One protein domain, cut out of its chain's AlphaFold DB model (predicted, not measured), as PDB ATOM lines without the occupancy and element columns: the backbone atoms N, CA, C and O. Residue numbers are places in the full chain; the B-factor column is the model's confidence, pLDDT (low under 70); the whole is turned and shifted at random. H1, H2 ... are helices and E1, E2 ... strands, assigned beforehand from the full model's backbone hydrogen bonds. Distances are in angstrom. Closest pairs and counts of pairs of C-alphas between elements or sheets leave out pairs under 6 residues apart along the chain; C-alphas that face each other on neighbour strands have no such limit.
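Overview. This is residues 4 to 160 of the 471 residues of an uncharacterized protein of Bacteroidales bacterium (UniProt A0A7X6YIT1). With little regular structure, the domain has a small sheet, E1 E2 E6 E3, amid loops; hairpin E4 and E5 packs beside E3, hairpin E7 and E8 lies toward the longest axis's other end, and H1 and H2 graze the sheet. Of 157 printed residues, 61 are in named elements, ordered H1 E1 H2 H3 H4 E2 E3 E4 E5 E6 E7 E8; class and sheet are mixed. It is compact, radius of gyration of the C-alphas 16.0 A, spanning 44 by 36 by 30 A.

Arrangement. H1, residues 4 to 11, only grazes the sheet; its closest C-alphas to E1, residues 20 to 22, are those of Ala 11 and Val 21, 5.4 A. H2, residues 23 to 26, only grazes it too; H3, residues 37 to 41, and H4, residues 47 to 56, are not on it. E2, residues 60 to 63, is antiparallel to E1, N 21 and O 62 being 2.9 A apart, within hydrogen-bond range, and to E6, residues 119 to 124, with N 61 and O 123 at 2.8 A. E3, residues 85 to 88, is parallel to E6, with N 122 and O 87 at 2.8 A. E4, residues 97 to 101, and E5, residues 104 to 109, form a hairpin, N 99 and O 107 at 2.8 A; the closest C-alphas of E3 and E4 are those of Ala 85 and Leu 101, 4.9 A. E7, residues 128 to 130, and E8, residues 152 to 154, form another, N 129 and O 153 at 2.9 A. Every O i to N i+4 pair is within hydrogen-bond range in H1, H3 and H4; H2 is too short for one.

Along the chain. H1 begins at C-alpha 4 (104.958, 128.965, 128.871); E8 ends at C-alpha 154 (82.030, 120.068, 125.672). H4 measures 14.3 A and E6 16.7 A, first to last C-alpha.

Size, cuts and confidence. The C-alphas farthest apart, of Asn 81 and Ala 134, are 46.8 A apart. The printed part has no cut; links E2 to E3 and E7 to E8 are long. In this model 22 printed residues have pLDDT under 70, among them 144 to 149.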
ATOM      1  N   ARG A   4     105.442 128.029 129.906       93.00
ATOM      2  CA  ARG A   4     104.958 128.965 128.871       93.00
ATOM      3  C   ARG A   4     104.869 128.329 127.481       93.00
ATOM      4  O   ARG A   4     103.949 128.639 126.734       93.00
ATOM      5  N   SER A   5     105.786 127.423 127.145       93.56
ATOM      6  CA  SER A   5     105.756 126.701 125.869       93.56
ATOM      7  C   SER A   5     104.570 125.740 125.808       93.56
ATOM      8  O   SER A   5     103.898 125.700 124.787       93.56
ATOM      9  N   ILE A   6     104.260 125.044 126.911       94.62
ATOM     10  CA  ILE A   6     103.070 124.183 126.993       94.62
ATOM     11  C   ILE A   6     101.800 125.018 126.819       94.62
ATOM     12  O   ILE A   6     100.966 124.689 125.984       94.62
ATOM     13  N   ILE A   7     101.666 126.123 127.561       95.75
ATOM     14  CA  ILE A   7     100.490 127.002 127.456       95.75
ATOM     15  C   ILE A   7     100.335 127.509 126.018       95.75
ATOM     16  O   ILE A   7      99.254 127.405 125.454       95.75
ATOM     17  N   LYS A   8     101.415 127.999 125.394       96.25
ATOM     18  CA  LYS A   8     101.381 128.455 124.000       96.25
ATOM     19  C   LYS A   8     100.934 127.342 123.040       96.25
ATOM     20  O   LYS A   8     100.073 127.577 122.200       96.25
ATOM     21  N   GLU A   9     101.513 126.149 123.149       94.62
ATOM     22  CA  GLU A   9     101.193 125.014 122.270       94.62
ATOM     23  C   GLU A   9      99.750 124.531 122.425       94.62
ATOM     24  O   GLU A   9      99.119 124.172 121.434       94.62
ATOM     25  N   GLU A  10      99.217 124.530 123.646       93.81
ATOM     26  CA  GLU A  10      97.830 124.144 123.909       93.81
ATOM     27  C   GLU A  10      96.841 125.233 123.475       93.81
ATOM     28  O   GLU A  10      95.823 124.903 122.870       93.81
ATOM     29  N   ALA A  11      97.165 126.515 123.681       95.06
ATOM     30  CA  ALA A  11      96.334 127.640 123.246       95.06
ATOM     31  C   ALA A  11      96.151 127.651 121.720       95.06
ATOM     32  O   ALA A  11      95.049 127.854 121.221       95.06
ATOM     33  N   LEU A  12      97.218 127.347 120.971       93.81
ATOM     34  CA  LEU A  12      97.198 127.268 119.504       93.81
ATOM     35  C   LEU A  12      96.306 126.153 118.940       93.81
ATOM     36  O   LEU A  12      96.026 126.145 117.742       93.81
ATOM     37  N   LYS A  13      95.879 125.189 119.763       92.12
ATOM     38  CA  LYS A  13      94.941 124.147 119.320       92.12
ATOM     39  C   LYS A  13      93.516 124.663 119.221       92.12
ATOM     40  O   LYS A  13      92.707 124.022 118.556       92.12
ATOM     41  N   GLU A  14      93.217 125.766 119.903       91.00
ATOM     42  CA  GLU A  14      91.892 126.367 119.970       91.00
ATOM     43  C   GLU A  14      90.805 125.318 120.241       91.00
ATOM     44  O   GLU A  14      89.845 125.214 119.478       91.00
ATOM     45  N   ILE A  15      90.982 124.441 121.240       90.25
ATOM     46  CA  ILE A  15      90.191 123.195 121.363       90.25
ATOM     47  C   ILE A  15      88.679 123.435 121.438       90.25
ATOM     48  O   ILE A  15      87.902 122.568 121.039       90.25
ATOM     49  N   ASN A  16      88.285 124.604 121.940       87.12
ATOM     50  CA  ASN A  16      86.918 125.082 122.055       87.12
ATOM     51  C   ASN A  16      86.620 126.255 121.105       87.12
ATOM     52  O   ASN A  16      85.637 126.949 121.333       87.12
ATOM     53  N   PHE A  17      87.439 126.478 120.071       86.38
ATOM     54  CA  PHE A  17      87.477 127.666 119.198       86.38
ATOM     55  C   PHE A  17      87.912 128.971 119.878       86.38
ATOM     56  O   PHE A  17      87.658 130.050 119.354       86.38
ATOM     57  N   ASP A  18      88.550 128.877 121.039       87.31
ATOM     58  CA  ASP A  18      89.239 129.989 121.681       87.31
ATOM     59  C   ASP A  18      90.629 129.531 122.140       87.31
ATOM     60  O   ASP A  18      90.891 128.336 122.264       87.31
ATOM     61  N   THR A  19      91.521 130.471 122.421       92.38
ATOM     62  CA  THR A  19      92.896 130.254 122.903       92.38
ATOM     63  C   THR A  19      92.956 129.866 124.390       92.38
ATOM     64  O   THR A  19      93.869 130.240 125.132       92.38
ATOM     65  N   ASP A  20      91.962 129.097 124.826       92.12
ATOM     66  CA  ASP A  20      91.796 128.591 126.178       92.12
ATOM     67  C   ASP A  20      92.659 127.354 126.439       92.12
ATOM     68  O   ASP A  20      92.622 126.358 125.710       92.12
ATOM     69  N   VAL A  21      93.381 127.380 127.559       95.06
ATOM     70  CA  VAL A  21      94.181 126.256 128.048       95.06
ATOM     71  C   VAL A  21      93.620 125.739 129.364       95.06
ATOM     72  O   VAL A  21      93.877 126.286 130.438       95.06
ATOM     73  N   LEU A  22      92.890 124.625 129.293       93.38
ATOM     74  CA  LEU A  22      92.324 123.971 130.471       93.38
ATOM     75  C   LEU A  22      93.408 123.412 131.391       93.38
ATOM     76  O   LEU A  22      94.087 122.436 131.054       93.38
ATOM     77  N   TYR A  23      93.479 123.950 132.610       93.31
ATOM     78  CA  TYR A  23      94.462 123.539 133.609       93.31
ATOM     79  C   TYR A  23      94.403 122.027 133.883       93.31
ATOM     80  O   TYR A  23      95.435 121.357 133.868       93.31
ATOM     81  N   LEU A  24      93.206 121.442 134.036       91.94
ATOM     82  CA  LEU A  24      93.057 120.001 134.294       91.94
ATOM     83  C   LEU A  24      93.589 119.094 133.169       91.94
ATOM     84  O   LEU A  24      93.930 117.938 133.439       91.94
ATOM     85  N   LEU A  25      93.663 119.581 131.927       91.75
ATOM     86  CA  LEU A  25      94.198 118.807 130.802       91.75
ATOM     87  C   LEU A  25      95.728 118.852 130.749       91.75
ATOM     88  O   LEU A  25      96.347 117.885 130.308       91.75
ATOM     89  N   ILE A  26      96.330 119.937 131.246       92.62
ATOM     90  CA  ILE A  26      97.776 120.180 131.159       92.62
ATOM     91  C   ILE A  26      98.525 119.929 132.470       92.62
ATOM     92  O   ILE A  26      99.742 119.788 132.454       92.62
ATOM     93  N   LYS A  27      97.829 119.851 133.613       91.88
ATOM     94  CA  LYS A  27      98.444 119.825 134.954       91.88
ATOM     95  C   LYS A  27      99.496 118.728 135.155       91.88
ATOM     96  O   LYS A  27     100.419 118.915 135.941       91.88
ATOM     97  N   ASP A  28      99.368 117.612 134.438       91.56
ATOM     98  CA  ASP A  28     100.270 116.461 134.537       91.56
ATOM     99  C   ASP A  28     101.309 116.398 133.395       91.56
ATOM    100  O   ASP A  28     102.052 115.422 133.285       91.56
ATOM    101  N   MET A  29     101.374 117.417 132.532       92.31
ATOM    102  CA  MET A  29     102.431 117.554 131.528       92.31
ATOM    103  C   MET A  29     103.772 117.841 132.206       92.31
ATOM    104  O   MET A  29     103.839 118.604 133.170       92.31
ATOM    105  N   ILE A  30     104.838 117.229 131.687       91.81
ATOM    106  CA  ILE A  30     106.194 117.329 132.236       91.81
ATOM    107  C   ILE A  30     106.905 118.557 131.655       91.81
ATOM    108  O   ILE A  30     106.963 118.722 130.434       91.81
ATOM    109  N   ILE A  31     107.486 119.381 132.527       91.69
ATOM    110  CA  ILE A  31     108.328 120.529 132.162       91.69
ATOM    111  C   ILE A  31     109.832 120.171 132.202       91.69
ATOM    112  O   ILE A  31     110.215 119.055 132.544       91.69
ATOM    113  N   GLU A  32     110.722 121.092 131.808       87.06
ATOM    114  CA  GLU A  32     112.168 120.817 131.596       87.06
ATOM    115  C   GLU A  32     112.916 120.217 132.780       87.06
ATOM    116  O   GLU A  32     113.835 119.424 132.582       87.06
ATOM    117  N   ASN A  33     112.534 120.583 133.998       86.12
ATOM    118  CA  ASN A  33     113.156 120.086 135.224       86.12
ATOM    119  C   ASN A  33     112.676 118.666 135.610       86.12
ATOM    120  O   ASN A  33     113.135 118.126 136.613       86.12
ATOM    121  N   GLY A  34     111.769 118.064 134.831       89.31
ATOM    122  CA  GLY A  34     111.199 116.741 135.074       89.31
ATOM    123  C   GLY A  34     109.973 116.717 135.992       89.31
ATOM    124  O   GLY A  34     109.392 115.645 136.144       89.31
ATOM    125  N   SER A  35     109.564 117.850 136.575       91.88
ATOM    126  CA  SER A  35     108.322 117.942 137.348       91.88
ATOM    127  C   SER A  35     107.111 118.124 136.432       91.88
ATOM    128  O   SER A  35     107.228 118.549 135.281       91.88
ATOM    129  N   THR A  36     105.922 117.831 136.944       92.81
ATOM    130  CA  THR A  36     104.659 118.215 136.304       92.81
ATOM    131  C   THR A  36     104.354 119.701 136.522       92.81
ATOM    132  O   THR A  36     104.918 120.336 137.420       92.81
ATOM    133  N   ILE A  37     103.431 120.272 135.740       92.50
ATOM    134  CA  ILE A  37     102.930 121.641 135.971       92.50
ATOM    135  C   ILE A  37     102.332 121.777 137.379       92.50
ATOM    136  O   ILE A  37     102.595 122.760 138.071       92.50
ATOM    137  N   LYS A  38     101.563 120.781 137.832       92.44
ATOM    138  CA  LYS A  38     100.984 120.754 139.180       92.44
ATOM    139  C   LYS A  38     102.053 120.787 140.271       92.44
ATOM    140  O   LYS A  38     101.917 121.521 141.248       92.44
ATOM    141  N   GLU A  39     103.111 119.998 140.111       92.12
ATOM    142  CA  GLU A  39     104.239 119.983 141.045       92.12
ATOM    143  C   GLU A  39     104.960 121.334 141.065       92.12
ATOM    144  O   GLU A  39     105.238 121.846 142.146       92.12
ATOM    145  N   ALA A  40     105.167 121.967 139.907       91.75
ATOM    146  CA  ALA A  40     105.758 123.304 139.840       91.75
ATOM    147  C   ALA A  40     104.890 124.369 140.538       91.75
ATOM    148  O   ALA A  40     105.400 125.209 141.275       91.75
ATOM    149  N   LEU A  41     103.562 124.313 140.381       91.38
ATOM    150  CA  LEU A  41     102.637 125.206 141.095       91.38
ATOM    151  C   LEU A  41     102.645 124.977 142.612       91.38
ATOM    152  O   LEU A  41     102.394 125.914 143.374       91.38
ATOM    153  N   SER A  42     102.956 123.756 143.060       90.06
ATOM    154  CA  SER A  42     102.980 123.417 144.486       90.06
ATOM    155  C   SER A  42     104.098 124.110 145.276       90.06
ATOM    156  O   SER A  42     104.046 124.162 146.504       90.06
ATOM    157  N   GLU A  43     105.077 124.701 144.584       89.75
ATOM    158  CA  GLU A  43     106.101 125.560 145.190       89.75
ATOM    159  C   GLU A  43     105.527 126.908 145.665       89.75
ATOM    160  O   GLU A  43     106.063 127.523 146.588       89.75
ATOM    161  N   TYR A  44     104.417 127.350 145.066       89.06
ATOM    162  CA  TYR A  44     103.781 128.645 145.329       89.06
ATOM    163  C   TYR A  44     102.455 128.518 146.087       89.06
ATOM    164  O   TYR A  44     102.048 129.440 146.799       89.06
ATOM    165  N   VAL A  45     101.766 127.385 145.945       89.25
ATOM    166  CA  VAL A  45     100.457 127.127 146.554       89.25
ATOM    167  C   VAL A  45     100.475 125.774 147.251       89.25
ATOM    168  O   VAL A  45     100.889 124.776 146.674       89.25
ATOM    169  N   ASP A  46      99.969 125.720 148.487       92.38
ATOM    170  CA  ASP A  46      99.823 124.458 149.217       92.38
ATOM    171  C   ASP A  46      99.063 123.415 148.380       92.38
ATOM    172  O   ASP A  46      97.989 123.694 147.840       92.38
ATOM    173  N   ILE A  47      99.603 122.198 148.309       89.75
ATOM    174  CA  ILE A  47      99.060 121.141 147.450       89.75
ATOM    175  C   ILE A  47      97.599 120.801 147.780       89.75
ATOM    176  O   ILE A  47      96.832 120.465 146.878       89.75
ATOM    177  N   ASN A  48      97.172 120.927 149.043       91.00
ATOM    178  CA  ASN A  48      95.780 120.680 149.419       91.00
ATOM    179  C   ASN A  48      94.870 121.798 148.915       91.00
ATOM    180  O   ASN A  48      93.776 121.507 148.444       91.00
ATOM    181  N   LYS A  49      95.328 123.057 148.946       91.88
ATOM    182  CA  LYS A  49      94.592 124.174 148.334       91.88
ATOM    183  C   LYS A  49      94.472 124.002 146.825       91.88
ATOM    184  O   LYS A  49      93.397 124.230 146.283       91.88
ATOM    185  N   LEU A  50      95.539 123.560 146.158       90.44
ATOM    186  CA  LEU A  50      95.504 123.286 144.721       90.44
ATOM    187  C   LEU A  50      94.507 122.160 144.393       90.44
ATOM    188  O   LEU A  50      93.710 122.297 143.470       90.44
ATOM    189  N   ASN A  51      94.468 121.100 145.206       90.12
ATOM    190  CA  ASN A  51      93.457 120.043 145.090       90.12
ATOM    191  C   ASN A  51      92.024 120.567 145.312       90.12
ATOM    192  O   ASN A  51      91.103 120.114 144.634       90.12
ATOM    193  N   THR A  52      91.818 121.506 146.243       91.31
ATOM    194  CA  THR A  52      90.514 122.159 146.442       91.31
ATOM    195  C   THR A  52      90.110 122.972 145.215       91.31
ATOM    196  O   THR A  52      88.991 122.807 144.741       91.31
ATOM    197  N   ILE A  53      91.022 123.769 144.651       89.19
ATOM    198  CA  ILE A  53      90.767 124.544 143.426       89.19
ATOM    199  C   ILE A  53      90.395 123.612 142.267       89.19
ATOM    200  O   ILE A  53      89.416 123.865 141.580       89.19
ATOM    201  N   GLU A  54      91.108 122.499 142.085       89.12
ATOM    202  CA  GLU A  54      90.794 121.499 141.050       89.12
ATOM    203  C   GLU A  54      89.401 120.871 141.217       89.12
ATOM    204  O   GLU A  54      88.752 120.513 140.231       89.12
ATOM    205  N   ALA A  55      88.949 120.698 142.461       86.69
ATOM    206  CA  ALA A  55      87.650 120.114 142.765       86.69
ATOM    207  C   ALA A  55      86.498 121.117 142.599       86.69
ATOM    208  O   ALA A  55      85.429 120.723 142.126       86.69
ATOM    209  N   GLU A  56      86.714 122.374 142.998       87.62
ATOM    210  CA  GLU A  56      85.722 123.455 142.945       87.62
ATOM    211  C   GLU A  56      85.613 124.081 141.550       87.62
ATOM    212  O   GLU A  56      84.502 124.330 141.092       87.62
ATOM    213  N   PHE A  57      86.738 124.240 140.846       87.12
ATOM    214  CA  PHE A  57      86.845 124.885 139.532       87.12
ATOM    215  C   PHE A  57      87.456 123.928 138.496       87.12
ATOM    216  O   PHE A  57      88.552 124.157 137.977       87.12
ATOM    217  N   PRO A  58      86.778 122.813 138.167       87.69
ATOM    218  CA  PRO A  58      87.316 121.809 137.249       87.69
ATOM    219  C   PRO A  58      87.490 122.323 135.810       87.69
ATOM    220  O   PRO A  58      88.176 121.694 135.008       87.69
ATOM    221  N   THR A  59      86.865 123.449 135.470       89.19
ATOM    222  CA  THR A  59      86.897 124.088 134.148       89.19
ATOM    223  C   THR A  59      87.821 125.306 134.113       89.19
ATOM    224  O   THR A  59      87.772 126.078 133.160       89.19
ATOM    225  N   LEU A  60      88.665 125.494 135.136       91.19
ATOM    226  CA  LEU A  60      89.621 126.596 135.190       91.19
ATOM    227  C   LEU A  60      90.553 126.565 133.967       91.19
ATOM    228  O   LEU A  60      91.202 125.550 133.682       91.19
ATOM    229  N   THR A  61      90.622 127.687 133.263       92.12
ATOM    230  CA  THR A  61      91.375 127.860 132.023       92.12
ATOM    231  C   THR A  61      92.294 129.075 132.105       92.12
ATOM    232  O   THR A  61      92.025 130.037 132.830       92.12
ATOM    233  N   ILE A  62      93.398 129.004 131.370       95.44
ATOM    234  CA  ILE A  62      94.297 130.122 131.101       95.44
ATOM    235  C   ILE A  62      93.999 130.583 129.674       95.44
ATOM    236  O   ILE A  62      94.305 129.867 128.723       95.44
ATOM    237  N   PHE A  63      93.407 131.762 129.536       92.56
ATOM    238  CA  PHE A  63      93.098 132.401 128.261       92.56
ATOM    239  C   PHE A  63      94.271 133.274 127.795       92.56
ATOM    240  O   PHE A  63      94.825 134.057 128.579       92.56
ATOM    241  N   VAL A  64      94.658 133.129 126.522       93.94
ATOM    242  CA  VAL A  64      95.789 133.834 125.897       93.94
ATOM    243  C   VAL A  64      95.272 134.835 124.848       93.94
ATOM    244  O   VAL A  64      95.223 134.507 123.665       93.94
ATOM    245  N   PRO A  65      94.928 136.075 125.239       87.69
ATOM    246  CA  PRO A  65      94.235 137.016 124.364       87.69
ATOM    247  C   PRO A  65      95.061 137.442 123.147       87.69
ATOM    248  O   PRO A  65      96.285 137.588 123.221       87.69
ATOM    249  N   THR A  66      94.365 137.767 122.056       85.56
ATOM    250  CA  THR A  66      94.929 138.499 120.917       85.56
ATOM    251  C   THR A  66      94.833 140.004 121.169       85.56
ATOM    252  O   THR A  66      93.767 140.608 121.081       85.56
ATOM    253  N   LEU A  67      95.964 140.636 121.469       79.81
ATOM    254  CA  LEU A  67      96.058 142.077 121.684       79.81
ATOM    255  C   LEU A  67      96.282 142.847 120.377       79.81
ATOM    256  O   LEU A  67      96.892 142.368 119.415       79.81
ATOM    257  N   VAL A  68      95.827 144.100 120.381       71.31
ATOM    258  CA  VAL A  68      95.983 145.046 119.268       71.31
ATOM    259  C   VAL A  68      97.449 145.279 118.897       71.31
ATOM    260  O   VAL A  68      98.366 144.994 119.661       71.31
ATOM    261  N   GLU A  69      97.675 145.811 117.693       72.00
ATOM    262  CA  GLU A  69      99.011 146.158 117.176       72.00
ATOM    263  C   GLU A  69     100.023 144.988 117.218       72.00
ATOM    264  O   GLU A  69     101.231 145.208 117.165       72.00
ATOM    265  N   ASN A  70      99.525 143.740 117.245       78.25
ATOM    266  CA  ASN A  70     100.327 142.516 117.321       78.25
ATOM    267  C   ASN A  70     101.254 142.491 118.557       78.25
ATOM    268  O   ASN A  70     102.374 141.985 118.482       78.25
ATOM    269  N   ILE A  71     100.796 143.070 119.677       81.38
ATOM    270  CA  ILE A  71     101.550 143.153 120.939       81.38
ATOM    271  C   ILE A  71     101.745 141.762 121.557       81.38
ATOM    272  O   ILE A  71     102.841 141.438 122.020       81.38
ATOM    273  N   PHE A  72     100.678 140.960 121.588       89.50
ATOM    274  CA  PHE A  72     100.654 139.640 122.215       89.50
ATOM    275  C   PHE A  72      99.491 138.804 121.666       89.50
ATOM    276  O   PHE A  72      98.415 139.342 121.442       89.50
ATOM    277  N   SER A  73      99.717 137.522 121.414       92.12
ATOM    278  CA  SER A  73      98.731 136.509 121.035       92.12
ATOM    279  C   SER A  73      99.358 135.125 121.174       92.12
ATOM    280  O   SER A  73     100.586 134.996 121.205       92.12
ATOM    281  N   ALA A  74      98.542 134.069 121.185       93.75
ATOM    282  CA  ALA A  74      99.050 132.697 121.170       93.75
ATOM    283  C   ALA A  74     100.001 132.434 119.982       93.75
ATOM    284  O   ALA A  74     100.991 131.722 120.131       93.75
ATOM    285  N   GLU A  75      99.767 133.044 118.818       93.62
ATOM    286  CA  GLU A  75     100.629 132.899 117.637       93.62
ATOM    287  C   GLU A  75     101.975 133.619 117.803       93.62
ATOM    288  O   GLU A  75     103.043 133.042 117.555       93.62
ATOM    289  N   ASN A  76     101.936 134.875 118.254       92.62
ATOM    290  CA  ASN A  76     103.104 135.752 118.266       92.62
ATOM    291  C   ASN A  76     103.898 135.732 119.587       92.62
ATOM    292  O   ASN A  76     104.964 136.345 119.638       92.62
ATOM    293  N   TRP A  77     103.427 135.019 120.620       95.25
ATOM    294  CA  TRP A  77     104.050 135.003 121.947       95.25
ATOM    295  C   TRP A  77     105.521 134.568 121.879       95.25
ATOM    296  O   TRP A  77     105.839 133.400 121.621       95.25
ATOM    297  N   ASP A  78     106.431 135.502 122.157       93.44
ATOM    298  CA  ASP A  78     107.855 135.234 122.336       93.44
ATOM    299  C   ASP A  78     108.114 134.689 123.746       93.44
ATOM    300  O   ASP A  78     108.368 135.427 124.698       93.44
ATOM    301  N   ILE A  79     108.060 133.364 123.881       92.50
ATOM    302  CA  ILE A  79     108.268 132.672 125.158       92.50
ATOM    303  C   ILE A  79     109.657 132.911 125.771       92.50
ATOM    304  O   ILE A  79     109.836 132.653 126.956       92.50
ATOM    305  N   GLN A  80     110.648 133.398 125.017       90.12
ATOM    306  CA  GLN A  80     111.980 133.667 125.563       90.12
ATOM    307  C   GLN A  80     112.035 135.037 126.238       90.12
ATOM    308  O   GLN A  80     112.594 135.159 127.326       90.12
ATOM    309  N   ASN A  81     111.420 136.050 125.621       90.94
ATOM    310  CA  ASN A  81     111.571 137.446 126.044       90.94
ATOM    311  C   ASN A  81     110.311 138.057 126.680       90.94
ATOM    312  O   ASN A  81     110.408 139.101 127.323       90.94
ATOM    313  N   GLN A  82     109.139 137.433 126.531       90.75
ATOM    314  CA  GLN A  82     107.873 137.936 127.072       90.75
ATOM    315  C   GLN A  82     107.389 137.082 128.247       90.75
ATOM    316  O   GLN A  82     107.032 135.906 128.100       90.75
ATOM    317  N   ILE A  83     107.339 137.704 129.423       90.62
ATOM    318  CA  ILE A  83     106.660 137.173 130.607       90.62
ATOM    319  C   ILE A  83     105.327 137.917 130.709       90.62
ATOM    320  O   ILE A  83     105.349 139.129 130.939       90.62
ATOM    321  N   PRO A  84     104.185 137.246 130.490       93.19
ATOM    322  CA  PRO A  84     102.899 137.908 130.601       93.19
ATOM    323  C   PRO A  84     102.589 138.239 132.061       93.19
ATOM    324  O   PRO A  84     102.916 137.473 132.971       93.19
ATOM    325  N   ALA A  85     101.918 139.369 132.273       93.69
ATOM    326  CA  ALA A  85     101.173 139.581 133.504       93.69
ATOM    327  C   ALA A  85     100.026 138.560 133.601       93.69
ATOM    328  O   ALA A  85      99.633 137.943 132.608       93.69
ATOM    329  N   VAL A  86      99.477 138.386 134.795       92.94
ATOM    330  CA  VAL A  86      98.326 137.517 135.038       92.94
ATOM    331  C   VAL A  86      97.203 138.355 135.616       92.94
ATOM    332  O   VAL A  86      97.419 139.123 136.548       92.94
ATOM    333  N   THR A  87      96.000 138.180 135.094       90.50
ATOM    334  CA  THR A  87      94.774 138.641 135.745       90.50
ATOM    335  C   THR A  87      93.790 137.485 135.879       90.50
ATOM    336  O   THR A  87      94.041 136.396 135.359       90.50
ATOM    337  N   TYR A  88      92.699 137.672 136.617       86.75
ATOM    338  CA  TYR A  88      91.691 136.634 136.790       86.75
ATOM    339  C   TYR A  88      90.268 137.191 136.844       86.75
ATOM    340  O   TYR A  88      89.984 138.200 137.494       86.75
ATOM    341  N   LEU A  89      89.359 136.471 136.191       78.00
ATOM    342  CA  LEU A  89      87.928 136.728 136.204       78.00
ATOM    343  C   LEU A  89      87.261 135.841 137.253       78.00
ATOM    344  O   LEU A  89      87.472 134.632 137.316       78.00
ATOM    345  N   SER A  90      86.429 136.461 138.080       65.75
ATOM    346  CA  SER A  90      85.526 135.786 139.003       65.75
ATOM    347  C   SER A  90      84.209 136.548 139.039       65.75
ATOM    348  O   SER A  90      84.171 137.740 138.725       65.75
ATOM    349  N   SER A  91      83.148 135.915 139.540       53.66
ATOM    350  CA  SER A  91      81.851 136.572 139.772       53.66
ATOM    351  C   SER A  91      81.921 137.814 140.679       53.66
ATOM    352  O   SER A  91      80.943 138.548 140.789       53.66
ATOM    353  N   LYS A  92      83.064 138.074 141.332       49.44
ATOM    354  CA  LYS A  92      83.298 139.224 142.216       49.44
ATOM    355  C   LYS A  92      84.252 140.285 141.655       49.44
ATOM    356  O   LYS A  92      84.342 141.344 142.261       49.44
ATOM    357  N   THR A  93      84.979 140.020 140.565       55.47
ATOM    358  CA  THR A  93      86.069 140.891 140.063       55.47
ATOM    359  C   THR A  93      85.776 141.517 138.698       55.47
ATOM    360  O   THR A  93      86.698 141.907 137.996       55.47
ATOM    361  N   ARG A  94      84.500 141.642 138.312       56.50
ATOM    362  CA  ARG A  94      84.105 142.092 136.965       56.50
ATOM    363  C   ARG A  94      84.524 143.507 136.578       56.50
ATOM    364  O   ARG A  94      84.746 143.749 135.402       56.50
ATOM    365  N   THR A  95      84.608 144.423 137.535       59.47
ATOM    366  CA  THR A  95      84.870 145.847 137.257       59.47
ATOM    367  C   THR A  95      86.304 146.273 137.552       59.47
ATOM    368  O   THR A  95      86.742 147.295 137.043       59.47
ATOM    369  N   ASP A  96      87.021 145.485 138.360       72.31
ATOM    370  CA  ASP A  96      88.357 145.795 138.870       72.31
ATOM    371  C   ASP A  96      89.228 144.537 138.755       72.31
ATOM    372  O   ASP A  96      89.312 143.724 139.685       72.31
ATOM    373  N   LEU A  97      89.848 144.341 137.589       81.19
ATOM    374  CA  LEU A  97      90.653 143.151 137.320       81.19
ATOM    375  C   LEU A  97      92.091 143.370 137.814       81.19
ATOM    376  O   LEU A  97      92.817 144.184 137.239       81.19
ATOM    377  N   PRO A  98      92.553 142.664 138.860       88.00
ATOM    378  CA  PRO A  98      93.897 142.865 139.383       88.00
ATOM    379  C   PRO A  98      94.940 142.374 138.381       88.00
ATOM    380  O   PRO A  98      94.806 141.297 137.799       88.00
ATOM    381  N   ILE A  99      96.011 143.139 138.226       89.75
ATOM    382  CA  ILE A  99      97.171 142.790 137.418       89.75
ATOM    383  C   ILE A  99      98.257 142.287 138.358       89.75
ATOM    384  O   ILE A  99      98.709 143.004 139.255       89.75
ATOM    385  N   LEU A 100      98.687 141.047 138.143       90.88
ATOM    386  CA  LEU A 100      99.795 140.436 138.859       90.88
ATOM    387  C   LEU A 100     101.002 140.286 137.936       90.88
ATOM    388  O   LEU A 100     100.910 139.676 136.871       90.88
ATOM    389  N   LEU A 101     102.156 140.787 138.368       88.94
ATOM    390  CA  LEU A 101     103.437 140.569 137.706       88.94
ATOM    391  C   LEU A 101     104.375 139.866 138.685       88.94
ATOM    392  O   LEU A 101     104.575 140.332 139.801       88.94
ATOM    393  N   ASN A 102     104.938 138.725 138.281       85.81
ATOM    394  CA  ASN A 102     105.793 137.892 139.139       85.81
ATOM    395  C   ASN A 102     105.151 137.516 140.493       85.81
ATOM    396  O   ASN A 102     105.845 137.352 141.491       85.81
ATOM    397  N   GLY A 103     103.822 137.379 140.524       83.62
ATOM    398  CA  GLY A 103     103.064 137.038 141.733       83.62
ATOM    399  C   GLY A 103     102.738 138.219 142.652       83.62
ATOM    400  O   GLY A 103     102.065 138.018 143.660       83.62
ATOM    401  N   GLU A 104     103.155 139.441 142.311       87.69
ATOM    402  CA  GLU A 104     102.833 140.650 143.071       87.69
ATOM    403  C   GLU A 104     101.759 141.475 142.359       87.69
ATOM    404  O   GLU A 104     101.785 141.623 141.138       87.69
ATOM    405  N   PHE A 105     100.816 142.021 143.128       90.25
ATOM    406  CA  PHE A 105      99.851 142.996 142.625       90.25
ATOM    407  C   PHE A 105     100.589 144.264 142.189       90.25
ATOM    408  O   PHE A 105     101.328 144.848 142.986       90.25
ATOM    409  N   VAL A 106     100.372 144.694 140.948       88.25
ATOM    410  CA  VAL A 106     101.022 145.887 140.391       88.25
ATOM    411  C   VAL A 106     100.042 146.984 140.002       88.25
ATOM    412  O   VAL A 106     100.398 148.153 140.119       88.25
ATOM    413  N   ASP A 107      98.837 146.626 139.563       86.25
ATOM    414  CA  ASP A 107      97.807 147.581 139.151       86.25
ATOM    415  C   ASP A 107      96.439 146.887 139.015       86.25
ATOM    416  O   ASP A 107      96.324 145.684 139.258       86.25
ATOM    417  N   THR A 108      95.420 147.627 138.589       84.69
ATOM    418  CA  THR A 108      94.071 147.134 138.285       84.69
ATOM    419  C   THR A 108      93.651 147.611 136.893       84.69
ATOM    420  O   THR A 108      93.776 148.797 136.612       84.69
ATOM    421  N   PHE A 109      93.117 146.724 136.045       78.75
ATOM    422  CA  PHE A 109      92.404 147.148 134.835       78.75
ATOM    423  C   PHE A 109      91.014 147.658 135.185       78.75
ATOM    424  O   PHE A 109      90.262 146.981 135.896       78.75
ATOM    425  N   PHE A 110      90.671 148.800 134.600       69.81
ATOM    426  CA  PHE A 110      89.320 149.342 134.599       69.81
ATOM    427  C   PHE A 110      88.580 149.014 133.296       69.81
ATOM    428  O   PHE A 110      89.167 148.632 132.282       69.81
ATOM    429  N   GLU A 111      87.262 149.189 133.324       60.16
ATOM    430  CA  GLU A 111      86.380 148.995 132.173       60.16
ATOM    431  C   GLU A 111      86.853 149.809 130.946       60.16
ATOM    432  O   GLU A 111      87.123 151.009 131.053       60.16
ATOM    433  N   ASN A 112      86.907 149.173 129.770       60.12
ATOM    434  CA  ASN A 112      87.400 149.718 128.490       60.12
ATOM    435  C   ASN A 112      88.922 149.955 128.378       60.12
ATOM    436  O   ASN A 112      89.377 150.602 127.427       60.12
ATOM    437  N   GLU A 113      89.735 149.454 129.309       71.38
ATOM    438  CA  GLU A 113      91.191 149.479 129.158       71.38
ATOM    439  C   GLU A 113      91.698 148.267 128.372       71.38
ATOM    440  O   GLU A 113      91.385 147.119 128.673       71.38
ATOM    441  N   ILE A 114      92.535 148.526 127.362       68.94
ATOM    442  CA  ILE A 114      93.188 147.476 126.576       68.94
ATOM    443  C   ILE A 114      94.620 147.298 127.096       68.94
ATOM    444  O   ILE A 114      95.371 148.282 127.138       68.94
ATOM    445  N   PRO A 115      95.044 146.068 127.441       76.31
ATOM    446  CA  PRO A 115      96.412 145.796 127.861       76.31
ATOM    447  C   PRO A 115      97.450 146.268 126.830       76.31
ATOM    448  O   PRO A 115      97.422 145.882 125.662       76.31
ATOM    449  N   GLY A 116      98.399 147.094 127.279       79.44
ATOM    450  CA  GLY A 116      99.535 147.569 126.476       79.44
ATOM    451  C   GLY A 116     100.774 146.666 126.540       79.44
ATOM    452  O   GLY A 116     101.838 147.037 126.046       79.44
ATOM    453  N   SER A 117     100.665 145.508 127.188       84.94
ATOM    454  CA  SER A 117     101.744 144.545 127.411       84.94
ATOM    455  C   SER A 117     101.190 143.111 127.440       84.94
ATOM    456  O   SER A 117      99.987 142.930 127.632       84.94
ATOM    457  N   PRO A 118     102.045 142.085 127.248       91.25
ATOM    458  CA  PRO A 118     101.650 140.684 127.363       91.25
ATOM    459  C   PRO A 118     100.890 140.371 128.655       91.25
ATOM    460  O   PRO A 118     101.355 140.703 129.748       91.25
ATOM    461  N   ILE A 119      99.754 139.685 128.532       91.12
ATOM    462  CA  ILE A 119      98.910 139.279 129.657       91.12
ATOM    463  C   ILE A 119      98.179 137.973 129.353       91.12
ATOM    464  O   ILE A 119      97.817 137.723 128.210       91.12
ATOM    465  N   VAL A 120      97.933 137.164 130.381       93.94
ATOM    466  CA  VAL A 120      97.018 136.017 130.336       93.94
ATOM    467  C   VAL A 120      95.922 136.169 131.388       93.94
ATOM    468  O   VAL A 120      96.131 136.797 132.431       93.94
ATOM    469  N   VAL A 121      94.757 135.582 131.125       90.44
ATOM    470  CA  VAL A 121      93.580 135.688 131.997       90.44
ATOM    471  C   VAL A 121      93.222 134.313 132.543       90.44
ATOM    472  O   VAL A 121      93.053 133.364 131.787       90.44
ATOM    473  N   VAL A 122      93.087 134.189 133.859       91.44
ATOM    474  CA  VAL A 122      92.570 132.974 134.497       91.44
ATOM    475  C   VAL A 122      91.059 133.115 134.671       91.44
ATOM    476  O   VAL A 122      90.603 134.020 135.368       91.44
ATOM    477  N   LYS A 123      90.277 132.235 134.044       86.94
ATOM    478  CA  LYS A 123      88.803 132.247 134.096       86.94
ATOM    479  C   LYS A 123      88.238 130.828 134.189       86.94
ATOM    480  O   LYS A 123      88.967 129.853 134.008       86.94
ATOM    481  N   GLU A 124      86.948 130.692 134.478       85.00
ATOM    482  CA  GLU A 124      86.225 129.438 134.233       85.00
ATOM    483  C   GLU A 124      85.854 129.344 132.752       85.00
ATOM    484  O   GLU A 124      85.523 130.353 132.134       85.00
ATOM    485  N   ASN A 125      85.921 128.141 132.182       85.06
ATOM    486  CA  ASN A 125      85.543 127.918 130.791       85.06
ATOM    487  C   ASN A 125      84.017 127.829 130.628       85.06
ATOM    488  O   ASN A 125      83.344 127.103 131.362       85.06
ATOM    489  N   GLU A 126      83.495 128.528 129.628       78.75
ATOM    490  CA  GLU A 126      82.068 128.624 129.311       78.75
ATOM    491  C   GLU A 126      81.555 127.522 128.368       78.75
ATOM    492  O   GLU A 126      80.361 127.214 128.367       78.75
ATOM    493  N   ARG A 127      82.460 126.859 127.635       84.81
ATOM    494  CA  ARG A 127      82.150 125.849 126.604       84.81
ATOM    495  C   ARG A 127      82.359 124.407 127.065       84.81
ATOM    496  O   ARG A 127      81.927 123.467 126.391       84.81
ATOM    497  N   ILE A 128      83.045 124.204 128.187       87.25
ATOM    498  CA  ILE A 128      83.451 122.896 128.705       87.25
ATOM    499  C   ILE A 128      82.935 122.736 130.126       87.25
ATOM    500  O   ILE A 128      83.070 123.624 130.959       87.25
ATOM    501  N   VAL A 129      82.366 121.568 130.417       86.06
ATOM    502  CA  VAL A 129      81.746 121.253 131.704       86.06
ATOM    503  C   VAL A 129      82.216 119.905 132.236       86.06
ATOM    504  O   VAL A 129      82.718 119.044 131.510       86.06
ATOM    505  N   LYS A 130      82.026 119.691 133.536       85.44
ATOM    506  CA  LYS A 130      82.233 118.383 134.161       85.44
ATOM    507  C   LYS A 130      81.120 117.418 133.744       85.44
ATOM    508  O   LYS A 130      79.944 117.712 133.940       85.44
ATOM    509  N   ALA A 131      81.482 116.233 133.258       81.00
ATOM    510  CA  ALA A 131      80.544 115.158 132.942       81.00
ATOM    511  C   ALA A 131      80.003 114.534 134.241       81.00
ATOM    512  O   ALA A 131      80.512 113.536 134.745       81.00
ATOM    513  N   ASN A 132      79.008 115.175 134.851       67.75
ATOM    514  CA  ASN A 132      78.407 114.752 136.121       67.75
ATOM    515  C   ASN A 132      76.921 114.371 136.002       67.75
ATOM    516  O   ASN A 132      76.292 114.059 137.011       67.75
ATOM    517  N   THR A 133      76.348 114.372 134.795       59.94
ATOM    518  CA  THR A 133      74.917 114.123 134.565       59.94
ATOM    519  C   THR A 133      74.674 113.123 133.436       59.94
ATOM    520  O   THR A 133      75.477 112.994 132.513       59.94
ATOM    521  N   ALA A 134      73.512 112.455 133.473       63.38
ATOM    522  CA  ALA A 134      73.032 111.592 132.388       63.38
ATOM    523  C   ALA A 134      72.991 112.307 131.020       63.38
ATOM    524  O   ALA A 134      73.073 111.643 129.990       63.38
ATOM    525  N   LYS A 135      72.927 113.651 131.015       65.81
ATOM    526  CA  LYS A 135      72.991 114.509 129.821       65.81
ATOM    527  C   LYS A 135      74.247 114.254 128.975       65.81
ATOM    528  O   LYS A 135      74.171 114.339 127.759       65.81
ATOM    529  N   PHE A 136      75.363 113.874 129.600       72.12
ATOM    530  CA  PHE A 136      76.654 113.682 128.928       72.12
ATOM    531  C   PHE A 136      77.063 112.210 128.786       72.12
ATOM    532  O   PHE A 136      78.218 111.916 128.494       72.12
ATOM    533  N   ALA A 137      76.135 111.264 128.986       66.12
ATOM    534  CA  ALA A 137      76.440 109.829 128.959       66.12
ATOM    535  C   ALA A 137      77.036 109.347 127.620       66.12
ATOM    536  O   ALA A 137      77.797 108.383 127.606       66.12
ATOM    537  N   ASN A 138      76.708 110.030 126.518       67.75
ATOM    538  CA  ASN A 138      77.197 109.721 125.172       67.75
ATOM    539  C   ASN A 138      78.255 110.719 124.665       67.75
ATOM    540  O   ASN A 138      78.671 110.625 123.512       67.75
ATOM    541  N   SER A 139      78.668 111.689 125.484       74.69
ATOM    542  CA  SER A 139      79.666 112.686 125.092       74.69
ATOM    543  C   SER A 139      81.070 112.085 125.134       74.69
ATOM    544  O   SER A 139      81.404 111.332 126.049       74.69
ATOM    545  N   THR A 140      81.916 112.448 124.170       80.06
ATOM    546  CA  THR A 140      83.325 112.037 124.161       80.06
ATOM    547  C   THR A 140      84.106 112.863 125.186       80.06
ATOM    548  O   THR A 140      84.149 114.088 125.052       80.06
ATOM    549  N   PRO A 141      84.732 112.245 126.207       84.56
ATOM    550  CA  PRO A 141      85.516 112.987 127.186       84.56
ATOM    551  C   PRO A 141      86.768 113.603 126.564       84.56
ATOM    552  O   PRO A 141      87.478 112.955 125.788       84.56
ATOM    553  N   LEU A 142      87.085 114.822 126.991       85.19
ATOM    554  CA  LEU A 142      88.363 115.463 126.720       85.19
ATOM    555  C   LEU A 142      89.488 114.642 127.352       85.19
ATOM    556  O   LEU A 142      89.430 114.257 128.524       85.19
ATOM    557  N   ARG A 143      90.521 114.356 126.561       74.12
ATOM    558  CA  ARG A 143      91.651 113.541 127.009       74.12
ATOM    559  C   ARG A 143      92.664 114.407 127.752       74.12
ATOM    560  O   ARG A 143      93.198 115.351 127.183       74.12
ATOM    561  N   SER A 144      92.961 114.032 128.992       69.75
ATOM    562  CA  SER A 144      94.178 114.443 129.703       69.75
ATOM    563  C   SER A 144      95.233 113.340 129.575       69.75
ATOM    564  O   SER A 144      94.885 112.173 129.367       69.75
ATOM    565  N   ILE A 145      96.519 113.698 129.682       61.97
ATOM    566  CA  ILE A 145      97.645 112.746 129.606       61.97
ATOM    567  C   ILE A 145      97.512 111.652 130.667       61.97
ATOM    568  O   ILE A 145      97.803 110.488 130.394       61.97
ATOM    569  N   ASN A 146      97.014 112.013 131.848       61.22
ATOM    570  CA  ASN A 146      96.689 111.071 132.904       61.22
ATOM    571  C   ASN A 146      95.178 111.040 133.124       61.22
ATOM    572  O   ASN A 146      94.491 112.055 133.011       61.22
ATOM    573  N   SER A 147      94.647 109.860 133.445       55.50
ATOM    574  CA  SER A 147      93.227 109.670 133.741       55.50
ATOM    575  C   SER A 147      92.840 110.457 134.997       55.50
ATOM    576  O   SER A 147      92.932 109.948 136.115       55.50
ATOM    577  N   SER A 148      92.421 111.708 134.812       62.94
ATOM    578  CA  SER A 148      91.737 112.486 135.837       62.94
ATOM    579  C   SER A 148      90.458 111.750 136.242       62.94
ATOM    580  O   SER A 148      89.734 111.234 135.391       62.94
ATOM    581  N   SER A 149      90.157 111.709 137.541       68.25
ATOM    582  CA  SER A 149      88.849 111.242 138.027       68.25
ATOM    583  C   SER A 149      87.710 112.159 137.568       68.25
ATOM    584  O   SER A 149      86.553 111.743 137.524       68.25
ATOM    585  N   THR A 150      88.037 113.400 137.206       80.88
ATOM    586  CA  THR A 150      87.110 114.370 136.637       80.88
ATOM    587  C   THR A 150      87.130 114.255 135.119       80.88
ATOM    588  O   THR A 150      88.111 114.620 134.473       80.88
ATOM    589  N   GLN A 151      86.025 113.770 134.557       85.38
ATOM    590  CA  GLN A 151      85.784 113.783 133.118       85.38
ATOM    591  C   GLN A 151      85.234 115.149 132.707       85.38
ATOM    592  O   GLN A 151      84.249 115.619 133.279       85.38
ATOM    593  N   LEU A 152      85.880 115.777 131.727       87.88
ATOM    594  CA  LEU A 152      85.431 117.020 131.107       87.88
ATOM    595  C   LEU A 152      84.876 116.723 129.716       87.88
ATOM    596  O   LEU A 152      85.405 115.864 129.013       87.88
ATOM    597  N   VAL A 153      83.820 117.425 129.329       88.06
ATOM    598  CA  VAL A 153      83.148 117.303 128.029       88.06
ATOM    599  C   VAL A 153      82.762 118.690 127.533       88.06
ATOM    600  O   VAL A 153      82.537 119.593 128.341       88.06
ATOM    601  N   PHE A 154      82.653 118.866 126.220       87.75
ATOM    602  CA  PHE A 154      82.030 120.068 125.672       87.75
ATOM    603  C   PHE A 154      80.551 120.130 126.067       87.75
ATOM    604  O   PHE A 154      79.871 119.100 126.108       87.75
ATOM    605  N   LEU A 155      80.061 121.337 126.350       84.31
ATOM    606  CA  LEU A 155      78.657 121.602 126.670       84.31
ATOM    607  C   LEU A 155      77.728 121.188 125.517       84.31
ATOM    608  O   LEU A 155      76.651 120.640 125.755       84.31
ATOM    609  N   ASP A 156      78.187 121.419 124.289       82.00
ATOM    610  CA  ASP A 156      77.579 121.016 123.024       82.00
ATOM    611  C   ASP A 156      78.701 120.747 122.003       82.00
ATOM    612  O   ASP A 156      79.794 121.315 122.090       82.00
ATOM    613  N   ASN A 157      78.453 119.866 121.034       81.81
ATOM    614  CA  ASN A 157      79.435 119.514 120.013       81.81
ATOM    615  C   ASN A 157      79.808 120.698 119.104       81.81
ATOM    616  O   ASN A 157      80.886 120.678 118.517       81.81
ATOM    617  N   VAL A 158      78.982 121.747 119.015       81.75
ATOM    618  CA  VAL A 158      79.321 122.974 118.263       81.75
ATOM    619  C   VAL A 158      80.571 123.695 118.795       81.75
ATOM    620  O   VAL A 158      81.187 124.503 118.090       81.75
ATOM    621  N   PHE A 159      80.960 123.399 120.038       86.88
ATOM    622  CA  PHE A 159      82.175 123.913 120.659       86.88
ATOM    623  C   PHE A 159      83.380 122.987 120.474       86.88
ATOM    624  O   PHE A 159      84.481 123.374 120.828       86.88
ATOM    625  N   ASN A 160      83.223 121.784 119.921       87.25
ATOM    626  CA  ASN A 160      84.333 120.853 119.742       87.25
ATOM    627  C   ASN A 160      85.155 121.194 118.489       87.25
ATOM    628  O   ASN A 160      84.721 120.935 117.367       87.25
TER     629      ASN A 160